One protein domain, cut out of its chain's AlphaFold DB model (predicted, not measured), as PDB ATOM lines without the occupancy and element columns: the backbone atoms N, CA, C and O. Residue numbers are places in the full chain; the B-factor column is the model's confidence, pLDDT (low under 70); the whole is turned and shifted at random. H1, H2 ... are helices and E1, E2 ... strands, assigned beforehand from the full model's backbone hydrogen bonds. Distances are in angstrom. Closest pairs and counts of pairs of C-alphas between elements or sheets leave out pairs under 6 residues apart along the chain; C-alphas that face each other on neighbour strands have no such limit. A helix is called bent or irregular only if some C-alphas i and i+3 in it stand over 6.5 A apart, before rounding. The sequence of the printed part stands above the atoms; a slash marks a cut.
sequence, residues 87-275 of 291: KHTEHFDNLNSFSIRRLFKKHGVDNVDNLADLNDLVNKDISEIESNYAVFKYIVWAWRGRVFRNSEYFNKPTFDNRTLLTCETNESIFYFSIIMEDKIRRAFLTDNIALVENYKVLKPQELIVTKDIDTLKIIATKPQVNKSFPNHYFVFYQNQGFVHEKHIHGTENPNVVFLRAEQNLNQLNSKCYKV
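AT A GLANCE: This is residues 87 to 275 of the 291 residues of an uncharacterized protein of marine metagenome (UniProt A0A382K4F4). One sheet of eight strands curls round like part of a barrel, its leaves E7 E6 E5 and E3 E2 E1 E8 face to face with E4 as the hinge. H1 and H2 cover the outside of the leaf with E1, E2 and E3, H5 covers E5 and E6, short H4 sits by the ends of E4, E5 and E6, and H3 only grazes the sheet. The 189 printed residues hold five named helices and eight named strands, in the order H1 H2 H3 H4 E1 E2 E3 E4 E5 E6 E7 H5 E8, of mixed class. The sheet runs E7 E6 E5 E4 E3 E2 E1 E8, all antiparallel; the whole is compact, with a radius of gyration of the C-alphas of 15.8 A and spans of 47 by 40 by 35 A.

IN THESE COORDINATES: Find C-alpha 87 at (82.873, 118.486, 121.179); there H1 begins, residues 87 to 97, 15.0 A long. Next come H2, 100 to 106, H3, 120 to 128, and H4, 146 to 150. From C-alpha 162 at (97.226, 117.980, 131.311) read E1, 162 to 168, E2, 172 to 181, 28.6 A, E3, 184 to 194, 30.2 A, E4, 205 to 212, E5, 216 to 221, E6, 232 to 237, and E7, 242 to 246. H5, 254 to 263, is 14.4 A long, and E8, 272 to 274, ends at C-alpha 274, (96.256, 112.013, 122.615).

HOW THE PARTS SIT: E1 to E7 form a meander, each strand the antiparallel neighbour of the one before, in a folded sheet, bent back on itself. Look for N 176 and O 165, 2.9 A, between E2 and E1, and N 186 and O 179, 2.9 A, between E3 and E2. E4 pairs with E3 over 205 to 207, N 207 and O 187 at 2.9 A, and with E5 over 207 to 212, N 220 and O 208 at 2.8 A. The closest C-alphas of edge strands E7 and E8, Phe 242 and Cys 272, are 5.7 A apart. H1 is on the sheet at a height of 9.4 A, over E2 and, only just, with 3 C-alphas, E1; its Phe 92 and Leu 164 are the closest C-alphas to E1, 6.4 A. H5 is over E6 and E5, height 9.3 A, with C-alphas Ala 261 and Val 235 closest to E6, 7.0 A. H2 and H4 lie on opposite faces. Every O i to N i+4 pair is within hydrogen-bond range in H1, H2, H4 and H5, and 3 of 5 in H3.

THE WHOLE: The farthest C-alphas, Ala 116 and Gln 267, are 46.8 A apart. The printed part has no cut; the links H2 to H3, H3 to H4 and H4 to E1 are long. Confidence is under 70 at residues 119 to 133, 157 and 266 to 267.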
ATOM      1  N   LYS A  87      82.822 119.223 119.915       85.62
ATOM      2  CA  LYS A  87      82.873 118.486 121.179       85.62
ATOM      3  C   LYS A  87      84.296 118.057 121.559       85.62
ATOM      4  O   LYS A  87      84.679 118.154 122.721       85.62
ATOM      5  N   HIS A  88      85.113 117.650 120.582       85.62
ATOM      6  CA  HIS A  88      86.552 117.407 120.800       85.62
ATOM      7  C   HIS A  88      87.274 118.664 121.298       85.62
ATOM      8  O   HIS A  88      88.058 118.598 122.244       85.62
ATOM      9  N   THR A  89      86.985 119.804 120.668       84.00
ATOM     10  CA  THR A  89      87.584 121.103 121.005       84.00
ATOM     11  C   THR A  89      87.131 121.560 122.383       84.00
ATOM     12  O   THR A  89      87.959 121.944 123.198       84.00
ATOM     13  N   GLU A  90      85.840 121.430 122.682       88.69
ATOM     14  CA  GLU A  90      85.267 121.787 123.973       88.69
ATOM     15  C   GLU A  90      85.901 120.982 125.115       88.69
ATOM     16  O   GLU A  90      86.299 121.552 126.128       88.69
ATOM     17  N   HIS A  91      86.048 119.661 124.964       93.31
ATOM     18  CA  HIS A  91      86.706 118.830 125.980       93.31
ATOM     19  C   HIS A  91      88.171 119.226 126.180       93.31
ATOM     20  O   HIS A  91      88.630 119.315 127.321       93.31
ATOM     21  N   PHE A  92      88.890 119.510 125.090       91.25
ATOM     22  CA  PHE A  92      90.283 119.949 125.144       91.25
ATOM     23  C   PHE A  92      90.426 121.318 125.824       91.25
ATOM     24  O   PHE A  92      91.250 121.481 126.729       91.25
ATOM     25  N   ASP A  93      89.614 122.296 125.430       90.00
ATOM     26  CA  ASP A  93      89.646 123.647 125.986       90.00
ATOM     27  C   ASP A  93      89.204 123.645 127.451       90.00
ATOM     28  O   ASP A  93      89.841 124.295 128.277       90.00
ATOM     29  N   ASN A  94      88.184 122.865 127.818       93.69
ATOM     30  CA  ASN A  94      87.754 122.712 129.207       93.69
ATOM     31  C   ASN A  94      88.883 122.157 130.088       93.69
ATOM     32  O   ASN A  94      89.130 122.699 131.163       93.69
ATOM     33  N   LEU A  95      89.598 121.115 129.642       94.56
ATOM     34  CA  LEU A  95      90.721 120.553 130.402       94.56
ATOM     35  C   LEU A  95      91.820 121.596 130.656       94.56
ATOM     36  O   LEU A  95      92.357 121.681 131.760       94.56
ATOM     37  N   ASN A  96      92.150 122.393 129.642       90.75
ATOM     38  CA  ASN A  96      93.275 123.323 129.708       90.75
ATOM     39  C   ASN A  96      92.920 124.684 130.324       90.75
ATOM     40  O   ASN A  96      93.791 125.336 130.888       90.75
ATOM     41  N   SER A  97      91.660 125.117 130.244       90.75
ATOM     42  CA  SER A  97      91.221 126.426 130.750       90.75
ATOM     43  C   SER A  97      90.619 126.377 132.152       90.75
ATOM     44  O   SER A  97      90.644 127.378 132.868       90.75
ATOM     45  N   PHE A  98      90.054 125.241 132.572       93.38
ATOM     46  CA  PHE A  98      89.413 125.162 133.880       93.38
ATOM     47  C   PHE A  98      90.450 125.140 135.000       93.38
ATOM     48  O   PHE A  98      91.523 124.549 134.886       93.38
ATOM     49  N   SER A  99      90.099 125.743 136.137       90.62
ATOM     50  CA  SER A  99      90.848 125.521 137.369       90.62
ATOM     51  C   SER A  99      90.742 124.053 137.786       90.62
ATOM     52  O   SER A  99      89.741 123.385 137.505       90.62
ATOM     53  N   ILE A 100      91.743 123.560 138.517       88.06
ATOM     54  CA  ILE A 100      91.712 122.203 139.070       88.06
ATOM     55  C   ILE A 100      90.431 121.961 139.878       88.06
ATOM     56  O   ILE A 100      89.763 120.954 139.665       88.06
ATOM     57  N   ARG A 101      90.016 122.917 140.723       88.00
ATOM     58  CA  ARG A 101      88.770 122.796 141.499       88.00
ATOM     59  C   ARG A 101      87.545 122.571 140.606       88.00
ATOM     60  O   ARG A 101      86.736 121.681 140.862       88.00
ATOM     61  N   ARG A 102      87.431 123.340 139.518       91.38
ATOM     62  CA  ARG A 102      86.328 123.205 138.556       91.38
ATOM     63  C   ARG A 102      86.363 121.858 137.833       91.38
ATOM     64  O   ARG A 102      85.303 121.279 137.603       91.38
ATOM     65  N   LEU A 103      87.551 121.350 137.495       91.44
ATOM     66  CA  LEU A 103      87.702 120.015 136.910       91.44
ATOM     67  C   LEU A 103      87.220 118.938 137.877       91.44
ATOM     68  O   LEU A 103      86.412 118.105 137.490       91.44
ATOM     69  N   PHE A 104      87.639 118.989 139.134       89.88
ATOM     70  CA  PHE A 104      87.240 118.019 140.152       89.88
ATOM     71  C   PHE A 104      85.716 118.002 140.357       89.88
ATOM     72  O   PHE A 104      85.095 116.944 140.274       89.88
ATOM     73  N   LYS A 105      85.091 119.179 140.480       89.69
ATOM     74  CA  LYS A 105      83.628 119.315 140.593       89.69
ATOM     75  C   LYS A 105      82.884 118.743 139.383       89.69
ATOM     76  O   LYS A 105      81.886 118.047 139.544       89.69
ATOM     77  N   LYS A 106      83.383 118.988 138.162       91.44
ATOM     78  CA  LYS A 106      82.804 118.430 136.923       91.44
ATOM     79  C   LYS A 106      82.844 116.895 136.897       91.44
ATOM     80  O   LYS A 106      82.021 116.287 136.220       91.44
ATOM     81  N   HIS A 107      83.766 116.286 137.636       92.69
ATOM     82  CA  HIS A 107      83.940 114.839 137.726       92.69
ATOM     83  C   HIS A 107      83.478 114.265 139.076       92.69
ATOM     84  O   HIS A 107      83.941 113.199 139.480       92.69
ATOM     85  N   GLY A 108      82.566 114.959 139.768       87.12
ATOM     86  CA  GLY A 108      81.893 114.433 140.956       87.12
ATOM     87  C   GLY A 108      82.794 114.254 142.176       87.12
ATOM     88  O   GLY A 108      82.521 113.382 142.992       87.12
ATOM     89  N   VAL A 109      83.875 115.033 142.292       84.62
ATOM     90  CA  VAL A 109      84.634 115.107 143.546       84.62
ATOM     91  C   VAL A 109      83.973 116.147 144.448       84.62
ATOM     92  O   VAL A 109      83.871 117.323 144.082       84.62
ATOM     93  N   ASP A 110      83.505 115.702 145.609       76.44
ATOM     94  CA  ASP A 110      82.744 116.520 146.551       76.44
ATOM     95  C   ASP A 110      83.637 117.401 147.434       76.44
ATOM     96  O   ASP A 110      84.824 117.141 147.638       76.44
ATOM     97  N   ASN A 111      83.044 118.454 148.009       73.06
ATOM     98  CA  ASN A 111      83.672 119.317 149.022       73.06
ATOM     99  C   ASN A 111      84.987 119.987 148.581       73.06
ATOM    100  O   ASN A 111      85.795 120.392 149.416       73.06
ATOM    101  N   VAL A 112      85.196 120.129 147.271       76.75
ATOM    102  CA  VAL A 112      86.416 120.721 146.703       76.75
ATOM    103  C   VAL A 112      86.535 122.215 147.032       76.75
ATOM    104  O   VAL A 112      87.633 122.756 147.168       76.75
ATOM    105  N   ASP A 113      85.391 122.878 147.189       76.38
ATOM    106  CA  ASP A 113      85.301 124.300 147.527       76.38
ATOM    107  C   ASP A 113      85.744 124.576 148.984       76.38
ATOM    108  O   ASP A 113      86.156 125.689 149.297       76.38
ATOM    109  N   ASN A 114      85.749 123.551 149.848       74.19
ATOM    110  CA  ASN A 114      86.092 123.662 151.273       74.19
ATOM    111  C   ASN A 114      87.590 123.455 151.566       74.19
ATOM    112  O   ASN A 114      87.999 123.481 152.724       74.19
ATOM    113  N   LEU A 115      88.408 123.199 150.543       72.62
ATOM    114  CA  LEU A 115      89.831 122.908 150.716       72.62
ATOM    115  C   LEU A 115      90.642 124.201 150.743       72.62
ATOM    116  O   LEU A 115      90.662 124.951 149.756       72.62
ATOM    117  N   ALA A 116      91.328 124.420 151.865       71.31
ATOM    118  CA  ALA A 116      92.217 125.556 152.064       71.31
ATOM    119  C   ALA A 116      93.426 125.477 151.120       71.31
ATOM    120  O   ALA A 116      93.714 126.454 150.426       71.31
ATOM    121  N   ASP A 117      94.060 124.302 151.018       75.31
ATOM    122  CA  ASP A 117      95.117 124.014 150.049       75.31
ATOM    123  C   ASP A 117      94.661 122.925 149.063       75.31
ATOM    124  O   ASP A 117      94.024 121.933 149.406       75.31
ATOM    125  N   LEU A 118      95.022 123.084 147.793       71.19
ATOM    126  CA  LEU A 118      94.820 122.075 146.759       71.19
ATOM    127  C   LEU A 118      95.620 120.789 147.057       71.19
ATOM    128  O   LEU A 118      95.227 119.708 146.625       71.19
ATOM    129  N   ASN A 119      96.709 120.887 147.831       68.19
ATOM    130  CA  ASN A 119      97.435 119.729 148.357       68.19
ATOM    131  C   ASN A 119      96.584 118.881 149.313       68.19
ATOM    132  O   ASN A 119      96.812 117.674 149.406       68.19
ATOM    133  N   ASP A 120      95.566 119.459 149.953       67.62
ATOM    134  CA  ASP A 120      94.657 118.719 150.829       67.62
ATOM    135  C   ASP A 120      93.826 117.694 150.042       67.62
ATOM    136  O   ASP A 120      93.433 116.678 150.607       67.62
ATOM    137  N   LEU A 121      93.643 117.870 148.723       67.31
ATOM    138  CA  LEU A 121      93.041 116.847 147.848       67.31
ATOM    139  C   LEU A 121      93.849 115.551 147.852       67.31
ATOM    140  O   LEU A 121      93.288 114.462 147.810       67.31
ATOM    141  N   VAL A 122      95.181 115.654 147.885       63.72
ATOM    142  CA  VAL A 122      96.074 114.488 147.909       63.72
ATOM    143  C   VAL A 122      95.896 113.701 149.204       63.72
ATOM    144  O   VAL A 122      95.874 112.474 149.163       63.72
ATOM    145  N   ASN A 123      95.715 114.399 150.325       59.31
ATOM    146  CA  ASN A 123      95.589 113.785 151.644       59.31
ATOM    147  C   ASN A 123      94.168 113.270 151.920       59.31
ATOM    148  O   ASN A 123      94.003 112.197 152.496       59.31
ATOM    149  N   LYS A 124      93.143 114.000 151.470       62.16
ATOM    150  CA  LYS A 124      91.731 113.669 151.682       62.16
ATOM    151  C   LYS A 124      91.314 112.381 150.970       62.16
ATOM    152  O   LYS A 124      90.645 111.546 151.577       62.16
ATOM    153  N   ASP A 125      91.782 112.163 149.741       57.31
ATOM    154  CA  ASP A 125      91.468 110.948 148.975       57.31
ATOM    155  C   ASP A 125      92.010 109.671 149.636       57.31
ATOM    156  O   ASP A 125      91.392 108.614 149.532       57.31
ATOM    157  N   ILE A 126      93.133 109.751 150.360       54.62
ATOM    158  CA  ILE A 126      93.666 108.611 151.125       54.62
ATOM    159  C   ILE A 126      92.731 108.258 152.292       54.62
ATOM    160  O   ILE A 126      92.608 107.086 152.640       54.62
ATOM    161  N   SER A 127      92.059 109.255 152.876       51.53
ATOM    162  CA  SER A 127      91.159 109.071 154.022       51.53
ATOM    163  C   SER A 127      89.710 108.719 153.658       51.53
ATOM    164  O   SER A 127      89.055 108.043 154.446       51.53
ATOM    165  N   GLU A 128      89.205 109.155 152.493       56.28
ATOM    166  CA  GLU A 128      87.797 108.971 152.084       56.28
ATOM    167  C   GLU A 128      87.540 107.743 151.199       56.28
ATOM    168  O   GLU A 128      86.388 107.325 151.066       56.28
ATOM    169  N   ILE A 129      88.568 107.118 150.607       54.50
ATOM    170  CA  ILE A 129      88.378 105.765 150.070       54.50
ATOM    171  C   ILE A 129      88.163 104.861 151.275       54.50
ATOM    172  O   ILE A 129      89.119 104.551 151.983       54.50
ATOM    173  N   GLU A 130      86.904 104.475 151.509       54.88
ATOM    174  CA  GLU A 130      86.534 103.577 152.596       54.88
ATOM    175  C   GLU A 130      87.542 102.427 152.634       54.88
ATOM    176  O   GLU A 130      87.659 101.642 151.687       54.88
ATOM    177  N   SER A 131      88.263 102.317 153.751       53.69
ATOM    178  CA  SER A 131      89.173 101.203 154.046       53.69
ATOM    179  C   SER A 131      88.493  99.827 153.928       53.69
ATOM    180  O   SER A 131      89.165  98.797 153.914       53.69
ATOM    181  N   ASN A 132      87.164  99.815 153.772       55.72
ATOM    182  CA  ASN A 132      86.301  98.663 153.568       55.72
ATOM    183  C   ASN A 132      86.312  98.090 152.137       55.72
ATOM    184  O   ASN A 132      85.872  96.953 151.953       55.72
ATOM    185  N   TYR A 133      86.804  98.802 151.111       68.81
ATOM    186  CA  TYR A 133      86.855  98.228 149.759       68.81
ATOM    187  C   TYR A 133      88.091  97.349 149.549       68.81
ATOM    188  O   TYR A 133      89.233  97.804 149.635       68.81
ATOM    189  N   ALA A 134      87.875  96.101 149.119       80.69
ATOM    190  CA  ALA A 134      88.951  95.167 148.774       80.69
ATOM    191  C   ALA A 134      89.891  95.687 147.665       80.69
ATOM    192  O   ALA A 134      91.022  95.206 147.543       80.69
ATOM    193  N   VAL A 135      89.448  96.667 146.864       82.88
ATOM    194  CA  VAL A 135      90.271  97.329 145.843       82.88
ATOM    195  C   VAL A 135      91.411  98.173 146.430       82.88
ATOM    196  O   VAL A 135      92.402  98.383 145.738       82.88
ATOM    197  N   PHE A 136      91.312  98.638 147.683       83.50
ATOM    198  CA  PHE A 136      92.237  99.622 148.266       83.50
ATOM    199  C   PHE A 136      93.709  99.200 148.157       83.50
ATOM    200  O   PHE A 136      94.559  99.984 147.740       83.50
ATOM    201  N   LYS A 137      94.002  97.920 148.423       86.81
ATOM    202  CA  LYS A 137      95.361  97.350 148.339       86.81
ATOM    203  C   LYS A 137      95.970  97.344 146.932       86.81
ATOM    204  O   LYS A 137      97.156  97.076 146.784       86.81
ATOM    205  N   TYR A 138      95.164  97.601 145.906       90.06
ATOM    206  CA  TYR A 138      95.591  97.645 144.511       90.06
ATOM    207  C   TYR A 138      95.778  99.073 143.995       90.06
ATOM    208  O   TYR A 138      96.243  99.246 142.872       90.06
ATOM    209  N   ILE A 139      95.410 100.100 144.768       89.44
ATOM    210  CA  ILE A 139      95.523 101.489 144.323       89.44
ATOM    211  C   ILE A 139      96.995 101.914 144.323       89.44
ATOM    212  O   ILE A 139      97.692 101.862 145.334       89.44
ATOM    213  N   VAL A 140      97.464 102.391 143.172       90.88
ATOM    214  CA  VAL A 140      98.806 102.947 142.999       90.88
ATOM    215  C   VAL A 140      98.751 104.448 143.266       90.88
ATOM    216  O   VAL A 140      98.649 105.245 142.340       90.88
ATOM    217  N   TRP A 141      98.832 104.847 144.533       82.75
ATOM    218  CA  TRP A 141      98.718 106.249 144.960       82.75
ATOM    219  C   TRP A 141      99.760 107.177 144.322       82.75
ATOM    220  O   TRP A 141      99.432 108.239 143.799       82.75
ATOM    221  N   ALA A 142     101.022 106.747 144.292       84.06
ATOM    222  CA  ALA A 142     102.148 107.533 143.786       84.06
ATOM    223  C   ALA A 142     102.461 107.271 142.298       84.06
ATOM    224  O   ALA A 142     103.625 107.304 141.881       84.06
ATOM    225  N   TRP A 143     101.439 106.986 141.485       91.38
ATOM    226  CA  TRP A 143     101.606 106.720 140.053       91.38
ATOM    227  C   TRP A 143     102.243 107.914 139.324       91.38
ATOM    228  O   TRP A 143     102.070 109.066 139.717       91.38
ATOM    229  N   ARG A 144     103.021 107.652 138.268       90.50
ATOM    230  CA  ARG A 144     103.814 108.655 137.525       90.50
ATOM    231  C   ARG A 144     103.363 108.850 136.078       90.50
ATOM    232  O   ARG A 144     103.817 109.791 135.431       90.50
ATOM    233  N   GLY A 145     102.488 107.980 135.583       91.62
ATOM    234  CA  GLY A 145     101.972 108.037 134.216       91.62
ATOM    235  C   GLY A 145     102.976 107.432 133.249       91.62
ATOM    236  O   GLY A 145     103.223 107.994 132.187       91.62
ATOM    237  N   ARG A 146     103.596 106.315 133.653       94.38
ATOM    238  CA  ARG A 146     104.765 105.735 132.979       94.38
ATOM    239  C   ARG A 146     104.493 105.429 131.510       94.38
ATOM    240  O   ARG A 146     105.222 105.918 130.653       94.38
ATOM    241  N   VAL A 147     103.373 104.769 131.213       93.75
ATOM    242  CA  VAL A 147     102.957 104.499 129.826       93.75
ATOM    243  C   VAL A 147     102.793 105.777 128.995       93.75
ATOM    244  O   VAL A 147     103.172 105.813 127.829       93.75
ATOM    245  N   PHE A 148     102.270 106.857 129.586       92.25
ATOM    246  CA  PHE A 148     102.026 108.108 128.865       92.25
ATOM    247  C   PHE A 148     103.321 108.883 128.605       92.25
ATOM    248  O   PHE A 148     103.426 109.554 127.585       92.25
ATOM    249  N   ARG A 149     104.311 108.771 129.500       90.56
ATOM    250  CA  ARG A 149     105.639 109.386 129.343       90.56
ATOM    251  C   ARG A 149     106.534 108.596 128.387       90.56
ATOM    252  O   ARG A 149     107.270 109.192 127.612       90.56
ATOM    253  N   ASN A 150     106.461 107.270 128.413       89.31
ATOM    254  CA  ASN A 150     107.369 106.414 127.644       89.31
ATOM    255  C   ASN A 150     106.825 106.042 126.260       89.31
ATOM    256  O   ASN A 150     107.552 105.506 125.426       89.31
ATOM    257  N   SER A 151     105.541 106.287 126.000       89.12
ATOM    258  CA  SER A 151     104.948 106.064 124.687       89.12
ATOM    259  C   SER A 151     105.314 107.185 123.725       89.12
ATOM    260  O   SER A 151     104.999 108.351 123.962       89.12
ATOM    261  N   GLU A 152     105.859 106.824 122.566       88.19
ATOM    262  CA  GLU A 152     106.065 107.764 121.463       88.19
ATOM    263  C   GLU A 152     104.765 108.376 120.921       88.19
ATOM    264  O   GLU A 152     104.801 109.358 120.181       88.19
ATOM    265  N   TYR A 153     103.616 107.814 121.277       87.06
ATOM    266  CA  TYR A 153     102.323 108.264 120.795       87.06
ATOM    267  C   TYR A 153     101.662 109.258 121.744       87.06
ATOM    268  O   TYR A 153     101.120 110.272 121.303       87.06
ATOM    269  N   PHE A 154     101.732 108.993 123.050       88.62
ATOM    270  CA  PHE A 154     101.172 109.878 124.074       88.62
ATOM    271  C   PHE A 154     102.128 111.020 124.449       88.62
ATOM    272  O   PHE A 154     101.671 112.102 124.812       88.62
ATOM    273  N   ASN A 155     103.442 110.824 124.308       85.00
ATOM    274  CA  ASN A 155     104.450 111.807 124.711       85.00
ATOM    275  C   ASN A 155     104.879 112.780 123.589       85.00
ATOM    276  O   ASN A 155     105.770 113.599 123.786       85.00
ATOM    277  N   LYS A 156     104.284 112.715 122.389       79.62
ATOM    278  CA  LYS A 156     104.660 113.604 121.269       79.62
ATOM    279  C   LYS A 156     103.644 114.739 121.038       79.62
ATOM    280  O   LYS A 156     102.437 114.471 121.009       79.62
ATOM    281  N   PRO A 157     104.093 115.983 120.755       69.75
ATOM    282  CA  PRO A 157     105.497 116.408 120.619       69.75
ATOM    283  C   PRO A 157     106.248 116.486 121.956       69.75
ATOM    284  O   PRO A 157     107.443 116.223 121.985       69.75
ATOM    285  N   THR A 158     105.535 116.772 123.042       75.44
ATOM    286  CA  THR A 158     106.035 116.749 124.417       75.44
ATOM    287  C   THR A 158     104.967 116.188 125.346       75.44
ATOM    288  O   THR A 158     103.779 116.115 124.998       75.44
ATOM    289  N   PHE A 159     105.390 115.804 126.546       79.62
ATOM    290  CA  PHE A 159     104.479 115.481 127.627       79.62
ATOM    291  C   PHE A 159     103.805 116.751 128.128       79.62
ATOM    292  O   PHE A 159     104.500 117.708 128.464       79.62
ATOM    293  N   ASP A 160     102.479 116.733 128.243       86.25
ATOM    294  CA  ASP A 160     101.732 117.857 128.800       86.25
ATOM    295  C   ASP A 160     101.274 117.500 130.211       86.25
ATOM    296  O   ASP A 160     100.810 116.381 130.460       86.25
ATOM    297  N   ASN A 161     101.347 118.465 131.130       90.69
ATOM    298  CA  ASN A 161     100.870 118.272 132.502       90.69
ATOM    299  C   ASN A 161      99.369 117.951 132.548       90.69
ATOM    300  O   ASN A 161      98.911 117.271 133.463       90.69
ATOM    301  N   ARG A 162      98.607 118.395 131.545       93.19
ATOM    302  CA  ARG A 162      97.226 117.980 131.311       93.19
ATOM    303  C   ARG A 162      97.128 117.343 129.940       93.19
ATOM    304  O   ARG A 162      97.411 117.976 128.933       93.19
ATOM    305  N   THR A 163      96.718 116.086 129.905       92.94
ATOM    306  CA  THR A 163      96.571 115.332 128.664       92.94
ATOM    307  C   THR A 163      95.133 114.853 128.534       92.94
ATOM    308  O   THR A 163      94.633 114.153 129.412       92.94
ATOM    309  N   LEU A 164      94.480 115.212 127.428       94.31
ATOM    310  CA  LEU A 164      93.198 114.634 127.042       94.31
ATOM    311  C   LEU A 164      93.452 113.441 126.120       94.31
ATOM    312  O   LEU A 164      94.177 113.551 125.129       94.31
ATOM    313  N   LEU A 165      92.846 112.307 126.437       95.12
ATOM    314  CA  LEU A 165      92.883 111.102 125.622       95.12
ATOM    315  C   LEU A 165      91.493 110.819 125.062       95.12
ATOM    316  O   LEU A 165      90.510 110.952 125.785       95.12
ATOM    317  N   THR A 166      91.424 110.393 123.803       95.06
ATOM    318  CA  THR A 166      90.214 109.847 123.183       95.06
ATOM    319  C   THR A 166      90.478 108.401 122.795       95.06
ATOM    320  O   THR A 166      91.376 108.123 122.000       95.06
ATOM    321  N   CYS A 167      89.719 107.472 123.363       95.44
ATOM    322  CA  CYS A 167      89.880 106.050 123.100       95.44
ATOM    323  C   CYS A 167      88.588 105.453 122.559       95.44
ATOM    324  O   CYS A 167      87.503 105.779 123.035       95.44
ATOM    325  N   GLU A 168      88.704 104.561 121.583       92.88
ATOM    326  CA  GLU A 168      87.560 103.933 120.933       92.88
ATOM    327  C   GLU A 168      87.538 102.426 121.184       92.88
ATOM    328  O   GLU A 168      88.552 101.740 121.068       92.88
ATOM    329  N   THR A 169      86.340 101.920 121.461       92.81
ATOM    330  CA  THR A 169      85.970 100.504 121.394       92.81
ATOM    331  C   THR A 169      84.888 100.311 120.336       92.81
ATOM    332  O   THR A 169      84.316 101.284 119.847       92.81
ATOM    333  N   ASN A 170      84.531  99.064 120.034       90.88
ATOM    334  CA  ASN A 170      83.412  98.784 119.130       90.88
ATOM    335  C   ASN A 170      82.063  99.300 119.668       90.88
ATOM    336  O   ASN A 170      81.148  99.547 118.889       90.88
ATOM    337  N   GLU A 171      81.929  99.462 120.989       92.75
ATOM    338  CA  GLU A 171      80.664  99.828 121.638       92.75
ATOM    339  C   GLU A 171      80.578 101.306 122.019       92.75
ATOM    340  O   GLU A 171      79.479 101.846 122.161       92.75
ATOM    341  N   SER A 172      81.715 101.972 122.232       94.94
ATOM    342  CA  SER A 172      81.736 103.349 122.726       94.94
ATOM    343  C   SER A 172      83.079 104.065 122.557       94.94
ATOM    344  O   SER A 172      84.133 103.443 122.404       94.94
ATOM    345  N   ILE A 173      83.023 105.395 122.636       96.44
ATOM    346  CA  ILE A 173      84.170 106.305 122.695       96.44
ATOM    347  C   ILE A 173      84.287 106.854 124.119       96.44
ATOM    348  O   ILE A 173      83.285 107.215 124.741       96.44
ATOM    349  N   PHE A 174      85.507 106.945 124.634       98.00
ATOM    350  CA  PHE A 174      85.818 107.466 125.960       98.00
ATOM    351  C   PHE A 174      86.773 108.647 125.867       98.00
ATOM    352  O   PHE A 174      87.778 108.578 125.159       98.00
ATOM    353  N   TYR A 175      86.495 109.686 126.646       97.94
ATOM    354  CA  TYR A 175      87.427 110.779 126.884       97.94
ATOM    355  C   TYR A 175      88.003 110.674 128.283       97.94
ATOM    356  O   TYR A 175      87.248 110.607 129.254       97.94
ATOM    357  N   PHE A 176      89.326 110.721 128.397       98.31
ATOM    358  CA  PHE A 176      90.011 110.719 129.684       98.31
ATOM    359  C   PHE A 176      90.846 111.976 129.859       98.31
ATOM    360  O   PHE A 176      91.690 112.280 129.020       98.31
ATOM    361  N   SER A 177      90.656 112.665 130.979       96.88
ATOM    362  CA  SER A 177      91.539 113.750 131.398       96.88
ATOM    363  C   SER A 177      92.576 113.208 132.369       96.88
ATOM    364  O   SER A 177      92.237 112.760 133.465       96.88
ATOM    365  N   ILE A 178      93.844 113.256 131.975       95.56
ATOM    366  CA  ILE A 178      94.982 112.873 132.808       95.56
ATOM    367  C   ILE A 178      95.681 114.152 133.268       95.56
ATOM    368  O   ILE A 178      96.243 114.883 132.453       95.56
ATOM    369  N   ILE A 179      95.643 114.417 134.571       93.38
ATOM    370  CA  ILE A 179      96.278 115.570 135.213       93.38
ATOM    371  C   ILE A 179      97.505 115.091 135.982       93.38
ATOM    372  O   ILE A 179      97.413 114.182 136.805       93.38
ATOM    373  N   MET A 180      98.645 115.711 135.709       89.75
ATOM    374  CA  MET A 180      99.950 115.494 136.334       89.75
ATOM    375  C   MET A 180     100.636 116.849 136.546       89.75
ATOM    376  O   MET A 180     101.742 117.081 136.061       89.75
ATOM    377  N   GLU A 181      99.947 117.751 137.241       87.44
ATOM    378  CA  GLU A 181     100.441 119.083 137.602       87.44
ATOM    379  C   GLU A 181     101.052 119.051 138.994       87.44
ATOM    380  O   GLU A 181     100.361 118.738 139.958       87.44
ATOM    381  N   ASP A 182     102.335 119.388 139.113       81.88
ATOM    382  CA  ASP A 182     103.057 119.462 140.385       81.88
ATOM    383  C   ASP A 182     102.824 118.226 141.287       81.88
ATOM    384  O   ASP A 182     103.265 117.109 140.983       81.88
ATOM    385  N   LYS A 183     102.122 118.421 142.412       80.19
ATOM    386  CA  LYS A 183     101.764 117.388 143.398       80.19
ATOM    387  C   LYS A 183     100.437 116.682 143.082       80.19
ATOM    388  O   LYS A 183     100.117 115.671 143.703       80.19
ATOM    389  N   ILE A 184      99.674 117.176 142.112       84.06
ATOM    390  CA  ILE A 184      98.335 116.700 141.768       84.06
ATOM    391  C   ILE A 184      98.421 115.724 140.606       84.06
ATOM    392  O   ILE A 184      98.767 116.062 139.473       84.06
ATOM    393  N   ARG A 185      98.058 114.478 140.902       88.50
ATOM    394  CA  ARG A 185      98.013 113.393 139.925       88.50
ATOM    395  C   ARG A 185      96.644 112.760 139.953       88.50
ATOM    396  O   ARG A 185      96.330 112.055 140.912       88.50
ATOM    397  N   ARG A 186      95.831 113.026 138.932       90.62
ATOM    398  CA  ARG A 186      94.462 112.511 138.822       90.62
ATOM    399  C   ARG A 186      94.129 112.040 137.420       90.62
ATOM    400  O   ARG A 186      94.637 112.566 136.434       90.62
ATOM    401  N   ALA A 187      93.270 111.036 137.359       95.12
ATOM    402  CA  ALA A 187      92.692 110.539 136.128       95.12
ATOM    403  C   ALA A 187      91.176 110.660 136.234       95.12
ATOM    404  O   ALA A 187      90.584 110.247 137.228       95.12
ATOM    405  N   PHE A 188      90.557 111.208 135.201       97.00
ATOM    406  CA  PHE A 188      89.116 111.375 135.136       97.00
ATOM    407  C   PHE A 188      88.578 110.745 133.863       97.00
ATOM    408  O   PHE A 188      89.183 110.880 132.798       97.00
ATOM    409  N   LEU A 189      87.414 110.112 133.965       98.19
ATOM    410  CA  LEU A 189      86.563 109.886 132.810       98.19
ATOM    411  C   LEU A 189      85.814 111.189 132.549       98.19
ATOM    412  O   LEU A 189      84.973 111.574 133.351       98.19
ATOM    413  N   THR A 190      86.116 111.860 131.446       97.62
ATOM    414  CA  THR A 190      85.517 113.149 131.079       97.62
ATOM    415  C   THR A 190      84.203 112.991 130.342       97.62
ATOM    416  O   THR A 190      83.290 113.783 130.558       97.62
ATOM    417  N   ASP A 191      84.100 111.978 129.487       97.69
ATOM    418  CA  ASP A 191      82.883 111.692 128.738       97.69
ATOM    419  C   ASP A 191      82.900 110.253 128.215       97.69
ATOM    420  O   ASP A 191      83.966 109.657 128.028       97.69
ATOM    421  N   ASN A 192      81.720 109.705 127.951       97.62
ATOM    422  CA  ASN A 192      81.557 108.399 127.336       97.62
ATOM    423  C   ASN A 192      80.383 108.434 126.350       97.62
ATOM    424  O   ASN A 192      79.251 108.735 126.710       97.62
ATOM    425  N   ILE A 193      80.660 108.140 125.084       96.25
ATOM    426  CA  ILE A 193      79.702 108.249 123.985       96.25
ATOM    427  C   ILE A 193      79.407 106.846 123.469       96.25
ATOM    428  O   ILE A 193      80.313 106.154 123.012       96.25
ATOM    429  N   ALA A 194      78.144 106.434 123.537       95.88
ATOM    430  CA  ALA A 194      77.682 105.167 122.981       95.88
ATOM    431  C   ALA A 194      77.803 105.155 121.447       95.88
ATOM    432  O   ALA A 194      77.421 106.121 120.788       95.88
ATOM    433  N   LEU A 195      78.297 104.049 120.890       92.62
ATOM    434  CA  LEU A 195      78.278 103.759 119.451       92.62
ATOM    435  C   LEU A 195      77.225 102.711 119.077       92.62
ATOM    436  O   LEU A 195      76.887 102.579 117.904       92.62
ATOM    437  N   VAL A 196      76.711 101.978 120.065       93.38
ATOM    438  CA  VAL A 196      75.671 100.961 119.896       93.38
ATOM    439  C   VAL A 196      74.467 101.275 120.774       93.38
ATOM    440  O   VAL A 196      74.585 101.914 121.825       93.38
ATOM    441  N   GLU A 197      73.295 100.817 120.344       91.38
ATOM    442  CA  GLU A 197      72.062 100.950 121.116       91.38
ATOM    443  C   GLU A 197      72.165 100.216 122.459       91.38
ATOM    444  O   GLU A 197      72.870  99.218 122.598       91.38
ATOM    445  N   ASN A 198      71.450 100.713 123.472       89.69
ATOM    446  CA  ASN A 198      71.406 100.144 124.827       89.69
ATOM    447  C   ASN A 198      72.752 100.110 125.582       89.69
ATOM    448  O   ASN A 198      72.833  99.554 126.681       89.69
ATOM    449  N   TYR A 199      73.804 100.743 125.054       91.81
ATOM    450  CA  TYR A 199      75.047 100.919 125.794       91.81
ATOM    451  C   TYR A 199      74.831 101.849 126.998       91.81
ATOM    452  O   TYR A 199      74.424 103.007 126.870       91.81
ATOM    453  N   LYS A 200      75.133 101.349 128.201       92.75
ATOM    454  CA  LYS A 200      75.028 102.126 129.441       92.75
ATOM    455  C   LYS A 200      76.227 103.062 129.582       92.75
ATOM    456  O   LYS A 200      77.282 102.653 130.065       92.75
ATOM    457  N   VAL A 201      76.024 104.320 129.203       94.94
ATOM    458  CA  VAL A 201      77.022 105.389 129.308       94.94
ATOM    459  C   VAL A 201      77.452 105.625 130.755       94.94
ATOM    460  O   VAL A 201      76.629 105.733 131.670       94.94
ATOM    461  N   LEU A 202      78.763 105.740 130.949       95.69
ATOM    462  CA  LEU A 202      79.362 106.146 132.211       95.69
ATOM    463  C   LEU A 202      79.336 107.665 132.364       95.69
ATOM    464  O   LEU A 202      79.709 108.406 131.458       95.69
ATOM    465  N   LYS A 203      78.920 108.128 133.545       96.00
ATOM    466  CA  LYS A 203      78.954 109.552 133.884       96.00
ATOM    467  C   LYS A 203      80.395 110.021 134.119       96.00
ATOM    468  O   LYS A 203      81.214 109.203 134.561       96.00
ATOM    469  N   PRO A 204      80.681 111.317 133.890       97.00
ATOM    470  CA  PRO A 204      81.962 111.901 134.248       97.00
ATOM    471  C   PRO A 204      82.283 111.646 135.718       97.00
ATOM    472  O   PRO A 204      81.438 111.874 136.584       97.00
ATOM    473  N   GLN A 205      83.475 111.123 135.990       94.81
ATOM    474  CA  GLN A 205      83.869 110.711 137.336       94.81
ATOM    475  C   GLN A 205      85.388 110.649 137.486       94.81
ATOM    476  O   GLN A 205      86.118 110.450 136.510       94.81
ATOM    477  N   GLU A 206      85.864 110.774 138.719       93.12
ATOM    478  CA  GLU A 206      87.237 110.431 139.076       93.12
ATOM    479  C   GLU A 206      87.484 108.921 139.000       93.12
ATOM    480  O   GLU A 206      86.637 108.101 139.359       93.12
ATOM    481  N   LEU A 207      88.675 108.561 138.530       94.56
ATOM    482  CA  LEU A 207      89.118 107.188 138.372       94.56
ATOM    483  C   LEU A 207      90.314 106.887 139.279       94.56
ATOM    484  O   LEU A 207      91.146 107.749 139.561       94.56
ATOM    485  N   ILE A 208      90.440 105.622 139.669       92.56
ATOM    486  CA  ILE A 208      91.572 105.110 140.442       92.56
ATOM    487  C   ILE A 208      92.592 104.445 139.522       92.56
ATOM    488  O   ILE A 208      92.240 103.786 138.544       92.56
ATOM    489  N   VAL A 209      93.876 104.587 139.836       94.56
ATOM    490  CA  VAL A 209      94.945 103.880 139.121       94.56
ATOM    491  C   VAL A 209      95.262 102.599 139.871       94.56
ATOM    492  O   VAL A 209      95.653 102.656 141.032       94.56
ATOM    493  N   THR A 210      95.139 101.455 139.203       94.75
ATOM    494  CA  THR A 210      95.417 100.137 139.796       94.75
ATOM    495  C   THR A 210      96.702  99.507 139.266       94.75
ATOM    496  O   THR A 210      97.271  98.621 139.896       94.75
ATOM    497  N   LYS A 211      97.218  99.996 138.130       96.06
ATOM    498  CA  LYS A 211      98.533  99.613 137.604       96.06
ATOM    499  C   LYS A 211      99.153 100.762 136.820       96.06
ATOM    500  O   LYS A 211      98.469 101.443 136.062       96.06
ATOM    501  N   ASP A 212     100.449 100.987 136.992       96.19
ATOM    502  CA  ASP A 212     101.201 102.036 136.293       96.19
ATOM    503  C   ASP A 212     102.603 101.513 136.000       96.19
ATOM    504  O   ASP A 212     103.488 101.682 136.834       96.19
ATOM    505  N   ILE A 213     102.798 100.837 134.867       95.00
ATOM    506  CA  ILE A 213     104.097 100.337 134.387       95.00
ATOM    507  C   ILE A 213     104.438 100.961 133.024       95.00
ATOM    508  O   ILE A 213     103.653 101.737 132.481       95.00
ATOM    509  N   ASP A 214     105.631 100.690 132.495       93.75
ATOM    510  CA  ASP A 214     106.105 101.334 131.259       93.75
ATOM    511  C   ASP A 214     105.323 100.864 130.027       93.75
ATOM    512  O   ASP A 214     105.006 101.663 129.149       93.75
ATOM    513  N   THR A 215     104.967  99.579 129.997       93.69
ATOM    514  CA  THR A 215     104.283  98.934 128.870       93.69
ATOM    515  C   THR A 215     102.770  99.137 128.889       93.69
ATOM    516  O   THR A 215     102.147  99.169 127.826       93.69
ATOM    517  N   LEU A 216     102.170  99.288 130.074       95.31
ATOM    518  CA  LEU A 216     100.736  99.505 130.234       95.31
ATOM    519  C   LEU A 216     100.367 100.261 131.515       95.31
ATOM    520  O   LEU A 216     101.079 100.249 132.523       95.31
ATOM    521  N   LYS A 217      99.179 100.858 131.500       96.75
ATOM    522  CA  LYS A 217      98.520 101.464 132.657       96.75
ATOM    523  C   LYS A 217      97.093 100.953 132.760       96.75
ATOM    524  O   LYS A 217      96.408 100.861 131.748       96.75
ATOM    525  N   ILE A 218      96.642 100.671 133.980       97.44
ATOM    526  CA  ILE A 218      95.259 100.279 134.256       97.44
ATOM    527  C   ILE A 218      94.640 101.324 135.169       97.44
ATOM    528  O   ILE A 218      95.149 101.622 136.255       97.44
ATOM    529  N   ILE A 219      93.552 101.897 134.679       97.44
ATOM    530  CA  ILE A 219      92.729 102.883 135.363       97.44
ATOM    531  C   ILE A 219      91.336 102.274 135.511       97.44
ATOM    532  O   ILE A 219      90.863 101.614 134.594       97.44
ATOM    533  N   ALA A 220      90.671 102.464 136.641       95.94
ATOM    534  CA  ALA A 220      89.375 101.858 136.910       95.94
ATOM    535  C   ALA A 220      88.404 102.854 137.542       95.94
ATOM    536  O   ALA A 220      88.813 103.848 138.142       95.94
ATOM    537  N   THR A 221      87.105 102.588 137.423       93.94
ATOM    538  CA  THR A 221      86.097 103.326 138.199       93.94
ATOM    539  C   THR A 221      86.261 103.029 139.688       93.94
ATOM    540  O   THR A 221      86.753 101.963 140.058       93.94
ATOM    541  N   LYS A 222      85.794 103.921 140.564       89.12
ATOM    542  CA  LYS A 222      85.614 103.557 141.977       89.12
ATOM    543  C   LYS A 222      84.583 102.407 142.076       89.12
ATOM    544  O   LYS A 222      83.685 102.337 141.226       89.12
ATOM    545  N   PRO A 223      84.717 101.462 143.028       87.50
ATOM    546  CA  PRO A 223      83.687 100.453 143.256       87.50
ATOM    547  C   PRO A 223      82.340 101.109 143.560       87.50
ATOM    548  O   PRO A 223      82.278 102.161 144.193       87.50
ATOM    549  N   GLN A 224      81.257 100.493 143.094       83.62
ATOM    550  CA  GLN A 224      79.917 100.899 143.507       83.62
ATOM    551  C   GLN A 224      79.645 100.435 144.942       83.62
ATOM    552  O   GLN A 224      80.270  99.489 145.425       83.62
ATOM    553  N   VAL A 225      78.665 101.059 145.598       76.88
ATOM    554  CA  VAL A 225      78.205 100.645 146.931       76.88
ATOM    555  C   VAL A 225      77.897  99.142 146.924       76.88
ATOM    556  O   VAL A 225      77.257  98.634 145.998       76.88
ATOM    557  N   ASN A 226      78.371  98.428 147.948       76.31
ATOM    558  CA  ASN A 226      78.258  96.970 148.096       76.31
ATOM    559  C   ASN A 226      79.031  96.135 147.056       76.31
ATOM    560  O   ASN A 226      78.745  94.947 146.884       76.31
ATOM    561  N   LYS A 227      80.004  96.720 146.346       80.06
ATOM    562  CA  LYS A 227      80.908  95.997 145.440       80.06
ATOM    563  C   LYS A 227      82.335  96.017 145.961       80.06
ATOM    564  O   LYS A 227      82.858  97.065 146.314       80.06
ATOM    565  N   SER A 228      82.990  94.859 145.941       83.81
ATOM    566  CA  SER A 228      84.380  94.732 146.391       83.81
ATOM    567  C   SER A 228      85.376  95.335 145.400       83.81
ATOM    568  O   SER A 228      86.431  95.824 145.811       83.81
ATOM    569  N   PHE A 229      85.049  95.304 144.103       89.94
ATOM    570  CA  PHE A 229      85.933  95.728 143.022       89.94
ATOM    571  C   PHE A 229      85.223  96.600 141.970       89.94
ATOM    572  O   PHE A 229      83.995  96.563 141.850       89.94
ATOM    573  N   PRO A 230      85.990  97.383 141.184       91.88
ATOM    574  CA  PRO A 230      85.481  98.167 140.065       91.88
ATOM    575  C   PRO A 230      84.704  97.352 139.029       91.88
ATOM    576  O   PRO A 230      85.053  96.218 138.702       91.88
ATOM    577  N   ASN A 231      83.686  97.979 138.441       93.19
ATOM    578  CA  ASN A 231      82.953  97.416 137.308       93.19
ATOM    579  C   ASN A 231      83.625  97.696 135.961       93.19
ATOM    580  O   ASN A 231      83.321  97.011 134.989       93.19
ATOM    581  N   HIS A 232      84.490  98.705 135.876       95.94
ATOM    582  CA  HIS A 232      85.120  99.103 134.623       95.94
ATOM    583  C   HIS A 232      86.614  99.303 134.819       95.94
ATOM    584  O   HIS A 232      87.026 100.074 135.686       95.94
ATOM    585  N   TYR A 233      87.395  98.636 133.974       96.69
ATOM    586  CA  TYR A 233      88.837  98.808 133.869       96.69
ATOM    587  C   TYR A 233      89.185  99.258 132.454       96.69
ATOM    588  O   TYR A 233      88.659  98.747 131.467       96.69
ATOM    589  N   PHE A 234      90.085 100.220 132.377       97.62
ATOM    590  CA  PHE A 234      90.584 100.838 131.166       97.62
ATOM    591  C   PHE A 234      92.085 100.594 131.112       97.62
ATOM    592  O   PHE A 234      92.836 101.082 131.963       97.62
ATOM    593  N   VAL A 235      92.512  99.805 130.134       97.12
ATOM    594  CA  VAL A 235      93.910  99.431 129.937       97.12
ATOM    595  C   VAL A 235      94.467 100.234 128.775       97.12
ATOM    596  O   VAL A 235      93.958 100.159 127.658       97.12
ATOM    597  N   PHE A 236      95.517 100.998 129.047       96.50
ATOM    598  CA  PHE A 236      96.240 101.803 128.071       96.50
ATOM    599  C   PHE A 236      97.596 101.162 127.839       96.50
ATOM    600  O   PHE A 236      98.349 100.980 128.795       96.50
ATOM    601  N   TYR A 237      97.921 100.859 126.590       95.12
ATOM    602  CA  TYR A 237      99.187 100.241 126.219       95.12
ATOM    603  C   TYR A 237     100.123 101.262 125.579       95.12
ATOM    604  O   TYR A 237      99.688 102.212 124.925       95.12
ATOM    605  N   GLN A 238     101.430 101.061 125.741       92.44
ATOM    606  CA  GLN A 238     102.459 101.964 125.217       92.44
ATOM    607  C   GLN A 238     102.351 102.167 123.696       92.44
ATOM    608  O   GLN A 238     102.674 103.243 123.193       92.44
ATOM    609  N   ASN A 239     101.844 101.167 122.973       90.44
ATOM    610  CA  ASN A 239     101.642 101.152 121.521       90.44
ATOM    611  C   ASN A 239     100.291 101.743 121.055       90.44
ATOM    612  O   ASN A 239      99.820 101.388 119.981       90.44
ATOM    613  N   GLN A 240      99.655 102.613 121.853       91.25
ATOM    614  CA  GLN A 240      98.293 103.156 121.657       91.25
ATOM    615  C   GLN A 240      97.148 102.178 121.846       91.25
ATOM    616  O   GLN A 240      95.996 102.610 121.808       91.25
ATOM    617  N   GLY A 241      97.419 100.893 122.041       93.81
ATOM    618  CA  GLY A 241      96.356  99.935 122.260       93.81
ATOM    619  C   GLY A 241      95.490 100.322 123.459       93.81
ATOM    620  O   GLY A 241      95.962 100.918 124.436       93.81
ATOM    621  N   PHE A 242      94.207  99.998 123.370       95.38
ATOM    622  CA  PHE A 242      93.225 100.304 124.396       95.38
ATOM    623  C   PHE A 242      92.287  99.126 124.609       95.38
ATOM    624  O   PHE A 242      91.801  98.542 123.644       95.38
ATOM    625  N   VAL A 243      92.012  98.790 125.867       95.19
ATOM    626  CA  VAL A 243      91.008  97.782 126.230       95.19
ATOM    627  C   VAL A 243      90.103  98.342 127.311       95.19
ATOM    628  O   VAL A 243      90.566  98.914 128.297       95.19
ATOM    629  N   HIS A 244      88.804  98.128 127.137       95.06
ATOM    630  CA  HIS A 244      87.797  98.341 128.164       95.06
ATOM    631  C   HIS A 244      87.283  96.984 128.639       95.06
ATOM    632  O   HIS A 244      86.652  96.261 127.875       95.06
ATOM    633  N   GLU A 245      87.549  96.637 129.896       93.06
ATOM    634  CA  GLU A 245      86.954  95.463 130.531       93.06
ATOM    635  C   GLU A 245      85.779  95.881 131.417       93.06
ATOM    636  O   GLU A 245      85.921  96.721 132.313       93.06
ATOM    637  N   LYS A 246      84.619  95.262 131.186       92.44
ATOM    638  CA  LYS A 246      83.389  95.484 131.950       92.44
ATOM    639  C   LYS A 246      83.036  94.245 132.768       92.44
ATOM    640  O   LYS A 246      82.744  93.190 132.220       92.44
ATOM    641  N   HIS A 247      82.958  94.419 134.083       90.62
ATOM    642  CA  HIS A 247      82.640  93.384 135.066       90.62
ATOM    643  C   HIS A 247      81.333  93.722 135.770       90.62
ATOM    644  O   HIS A 247      81.307  94.466 136.749       90.62
ATOM    645  N   ILE A 248      80.219  93.182 135.271       82.31
ATOM    646  CA  ILE A 248      78.856  93.538 135.713       82.31
ATOM    647  C   ILE A 248      78.674  93.343 137.227       82.31
ATOM    648  O   ILE A 248      78.021  94.149 137.890       82.31
ATOM    649  N   HIS A 249      79.293  92.308 137.796       82.12
ATOM    650  CA  HIS A 249      79.103  91.962 139.201       82.12
ATOM    651  C   HIS A 249      80.055  92.673 140.165       82.12
ATOM    652  O   HIS A 249      79.753  92.668 141.357       82.12
ATOM    653  N   GLY A 250      81.131  93.318 139.692       78.69
ATOM    654  CA  GLY A 250      82.111  93.994 140.558       78.69
ATOM    655  C   GLY A 250      82.856  93.040 141.503       78.69
ATOM    656  O   GLY A 250      83.230  93.421 142.610       78.69
ATOM    657  N   THR A 251      83.004  91.777 141.094       83.12
ATOM    658  CA  THR A 251      83.634  90.691 141.865       83.12
ATOM    659  C   THR A 251      84.990  90.271 141.306       83.12
ATOM    660  O   THR A 251      85.714  89.533 141.970       83.12
ATOM    661  N   GLU A 252      85.349  90.743 140.109       88.56
ATOM    662  CA  GLU A 252      86.611  90.402 139.457       88.56
ATOM    663  C   GLU A 252      87.785  91.039 140.203       88.56
ATOM    664  O   GLU A 252      87.862  92.263 140.364       88.56
ATOM    665  N   ASN A 253      88.711  90.192 140.646       89.50
ATOM    666  CA  ASN A 253      89.899  90.633 141.355       89.50
ATOM    667  C   ASN A 253      90.835  91.386 140.388       89.50
ATOM    668  O   ASN A 253      91.139  90.854 139.316       89.50
ATOM    669  N   PRO A 254      91.375  92.565 140.762       92.56
ATOM    670  CA  PRO A 254      92.305  93.313 139.920       92.56
ATOM    671  C   PRO A 254      93.493  92.491 139.404       92.56
ATOM    672  O   PRO A 254      93.906  92.691 138.268       92.56
ATOM    673  N   ASN A 255      93.996  91.509 140.161       93.25
ATOM    674  CA  ASN A 255      95.075  90.626 139.697       93.25
ATOM    675  C   ASN A 255      94.702  89.835 138.435       93.25
ATOM    676  O   ASN A 255      95.554  89.638 137.573       93.25
ATOM    677  N   VAL A 256      93.445  89.405 138.299       93.38
ATOM    678  CA  VAL A 256      92.979  88.687 137.102       93.38
ATOM    679  C   VAL A 256      92.997  89.623 135.895       93.38
ATOM    680  O   VAL A 256      93.519  89.264 134.841       93.38
ATOM    681  N   VAL A 257      92.514  90.856 136.073       94.25
ATOM    682  CA  VAL A 257      92.586  91.909 135.048       94.25
ATOM    683  C   VAL A 257      94.042  92.198 134.669       94.25
ATOM    684  O   VAL A 257      94.358  92.358 133.494       94.25
ATOM    685  N   PHE A 258      94.960  92.217 135.641       94.75
ATOM    686  CA  PHE A 258      96.380  92.469 135.390       94.75
ATOM    687  C   PHE A 258      97.018  91.382 134.524       94.75
ATOM    688  O   PHE A 258      97.761  91.717 133.606       94.75
ATOM    689  N   LEU A 259      96.719  90.111 134.805       93.69
ATOM    690  CA  LEU A 259      97.225  88.979 134.029       93.69
ATOM    691  C   LEU A 259      96.688  89.004 132.593       93.69
ATOM    692  O   LEU A 259      97.466  88.870 131.652       93.69
ATOM    693  N   ARG A 260      95.380  89.248 132.412       93.56
ATOM    694  CA  ARG A 260      94.779  89.375 131.072       93.56
ATOM    695  C   ARG A 260      95.374  90.542 130.287       93.56
ATOM    696  O   ARG A 260      95.691  90.390 129.109       93.56
ATOM    697  N   ALA A 261      95.568  91.689 130.935       93.31
ATOM    698  CA  ALA A 261      96.183  92.853 130.309       93.31
ATOM    699  C   ALA A 261      97.607  92.555 129.811       93.31
ATOM    700  O   ALA A 261      97.964  92.925 128.698       93.31
ATOM    701  N   GLU A 262      98.423  91.851 130.595       91.25
ATOM    702  CA  GLU A 262      99.785  91.494 130.180       91.25
ATOM    703  C   GLU A 262      99.812  90.485 129.024       91.25
ATOM    704  O   GLU A 262     100.653  90.599 128.133       91.25
ATOM    705  N   GLN A 263      98.866  89.544 128.988       88.12
ATOM    706  CA  GLN A 263      98.747  88.566 127.901       88.12
ATOM    707  C   GLN A 263      98.306  89.204 126.572       88.12
ATOM    708  O   GLN A 263      98.727  88.765 125.502       88.12
ATOM    709  N   ASN A 264      97.496  90.265 126.629       78.31
ATOM    710  CA  ASN A 264      96.869  90.878 125.456       78.31
ATOM    711  C   ASN A 264      97.703  91.979 124.781       78.31
ATOM    712  O   ASN A 264      97.211  92.625 123.854       78.31
ATOM    713  N   LEU A 265      98.963  92.190 125.182       73.12
ATOM    714  CA  LEU A 265      99.801  93.301 124.695       73.12
ATOM    715  C   LEU A 265      99.906  93.384 123.154       73.12
ATOM    716  O   LEU A 265     100.092  94.467 122.599       73.12
ATOM    717  N   ASN A 266      99.767  92.239 122.475       66.31
ATOM    718  CA  ASN A 266      99.973  92.080 121.033       66.31
ATOM    719  C   ASN A 266      98.676  91.891 120.216       66.31
ATOM    720  O   ASN A 266      98.755  91.718 119.003       66.31
ATOM    721  N   GLN A 267      97.493  91.899 120.842       64.81
ATOM    722  CA  GLN A 267      96.213  91.595 120.179       64.81
ATOM    723  C   GLN A 267      95.170  92.683 120.460       64.81
ATOM    724  O   GLN A 267      94.208  92.478 121.198       64.81
ATOM    725  N   LEU A 268      95.382  93.872 119.892       76.69
ATOM    726  CA  LEU A 268      94.598  95.064 120.219       76.69
ATOM    727  C   LEU A 268      93.935  95.642 118.965       76.69
ATOM    728  O   LEU A 268      94.607  96.171 118.083       76.69
ATOM    729  N   ASN A 269      92.602  95.563 118.914       76.88
ATOM    730  CA  ASN A 269      91.784  96.132 117.830       76.88
ATOM    731  C   ASN A 269      91.333  97.572 118.115       76.88
ATOM    732  O   ASN A 269      90.860  98.273 117.226       76.88
ATOM    733  N   SER A 270      91.469  98.003 119.365       90.62
ATOM    734  CA  SER A 270      91.024  99.297 119.862       90.62
ATOM    735  C   SER A 270      92.225 100.161 120.202       90.62
ATOM    736  O   SER A 270      93.250  99.664 120.675       90.62
ATOM    737  N   LYS A 271      92.103 101.466 119.946       91.50
ATOM    738  CA  LYS A 271      93.200 102.417 120.106       91.50
ATOM    739  C   LYS A 271      92.781 103.647 120.885       91.50
ATOM    740  O   LYS A 271      91.604 104.009 120.952       91.50
ATOM    741  N   CYS A 272      93.784 104.289 121.461       93.31
ATOM    742  CA  CYS A 272      93.660 105.552 122.144       93.31
ATOM    743  C   CYS A 272      94.638 106.587 121.595       93.31
ATOM    744  O   CYS A 272      95.811 106.302 121.346       93.31
ATOM    745  N   TYR A 273      94.155 107.815 121.461       90.88
ATOM    746  CA  TYR A 273      94.898 108.931 120.899       90.88
ATOM    747  C   TYR A 273      94.969 110.070 121.896       90.88
ATOM    748  O   TYR A 273      93.998 110.378 122.588       90.88
ATOM    749  N   LYS A 274      96.128 110.725 121.947       89.81
ATOM    750  CA  LYS A 274      96.256 112.013 122.615       89.81
ATOM    751  C   LYS A 274      95.560 113.066 121.766       89.81
ATOM    752  O   LYS A 274      96.009 113.335 120.655       89.81
ATOM    753  N   VAL A 275      94.511 113.673 122.313       86.69
ATOM    754  CA  VAL A 275      93.839 114.803 121.676       86.69
ATOM    755  C   VAL A 275      94.805 115.973 121.701       86.69
ATOM    756  O   VAL A 275      95.247 116.423 122.760       86.69
TER     757      VAL A 275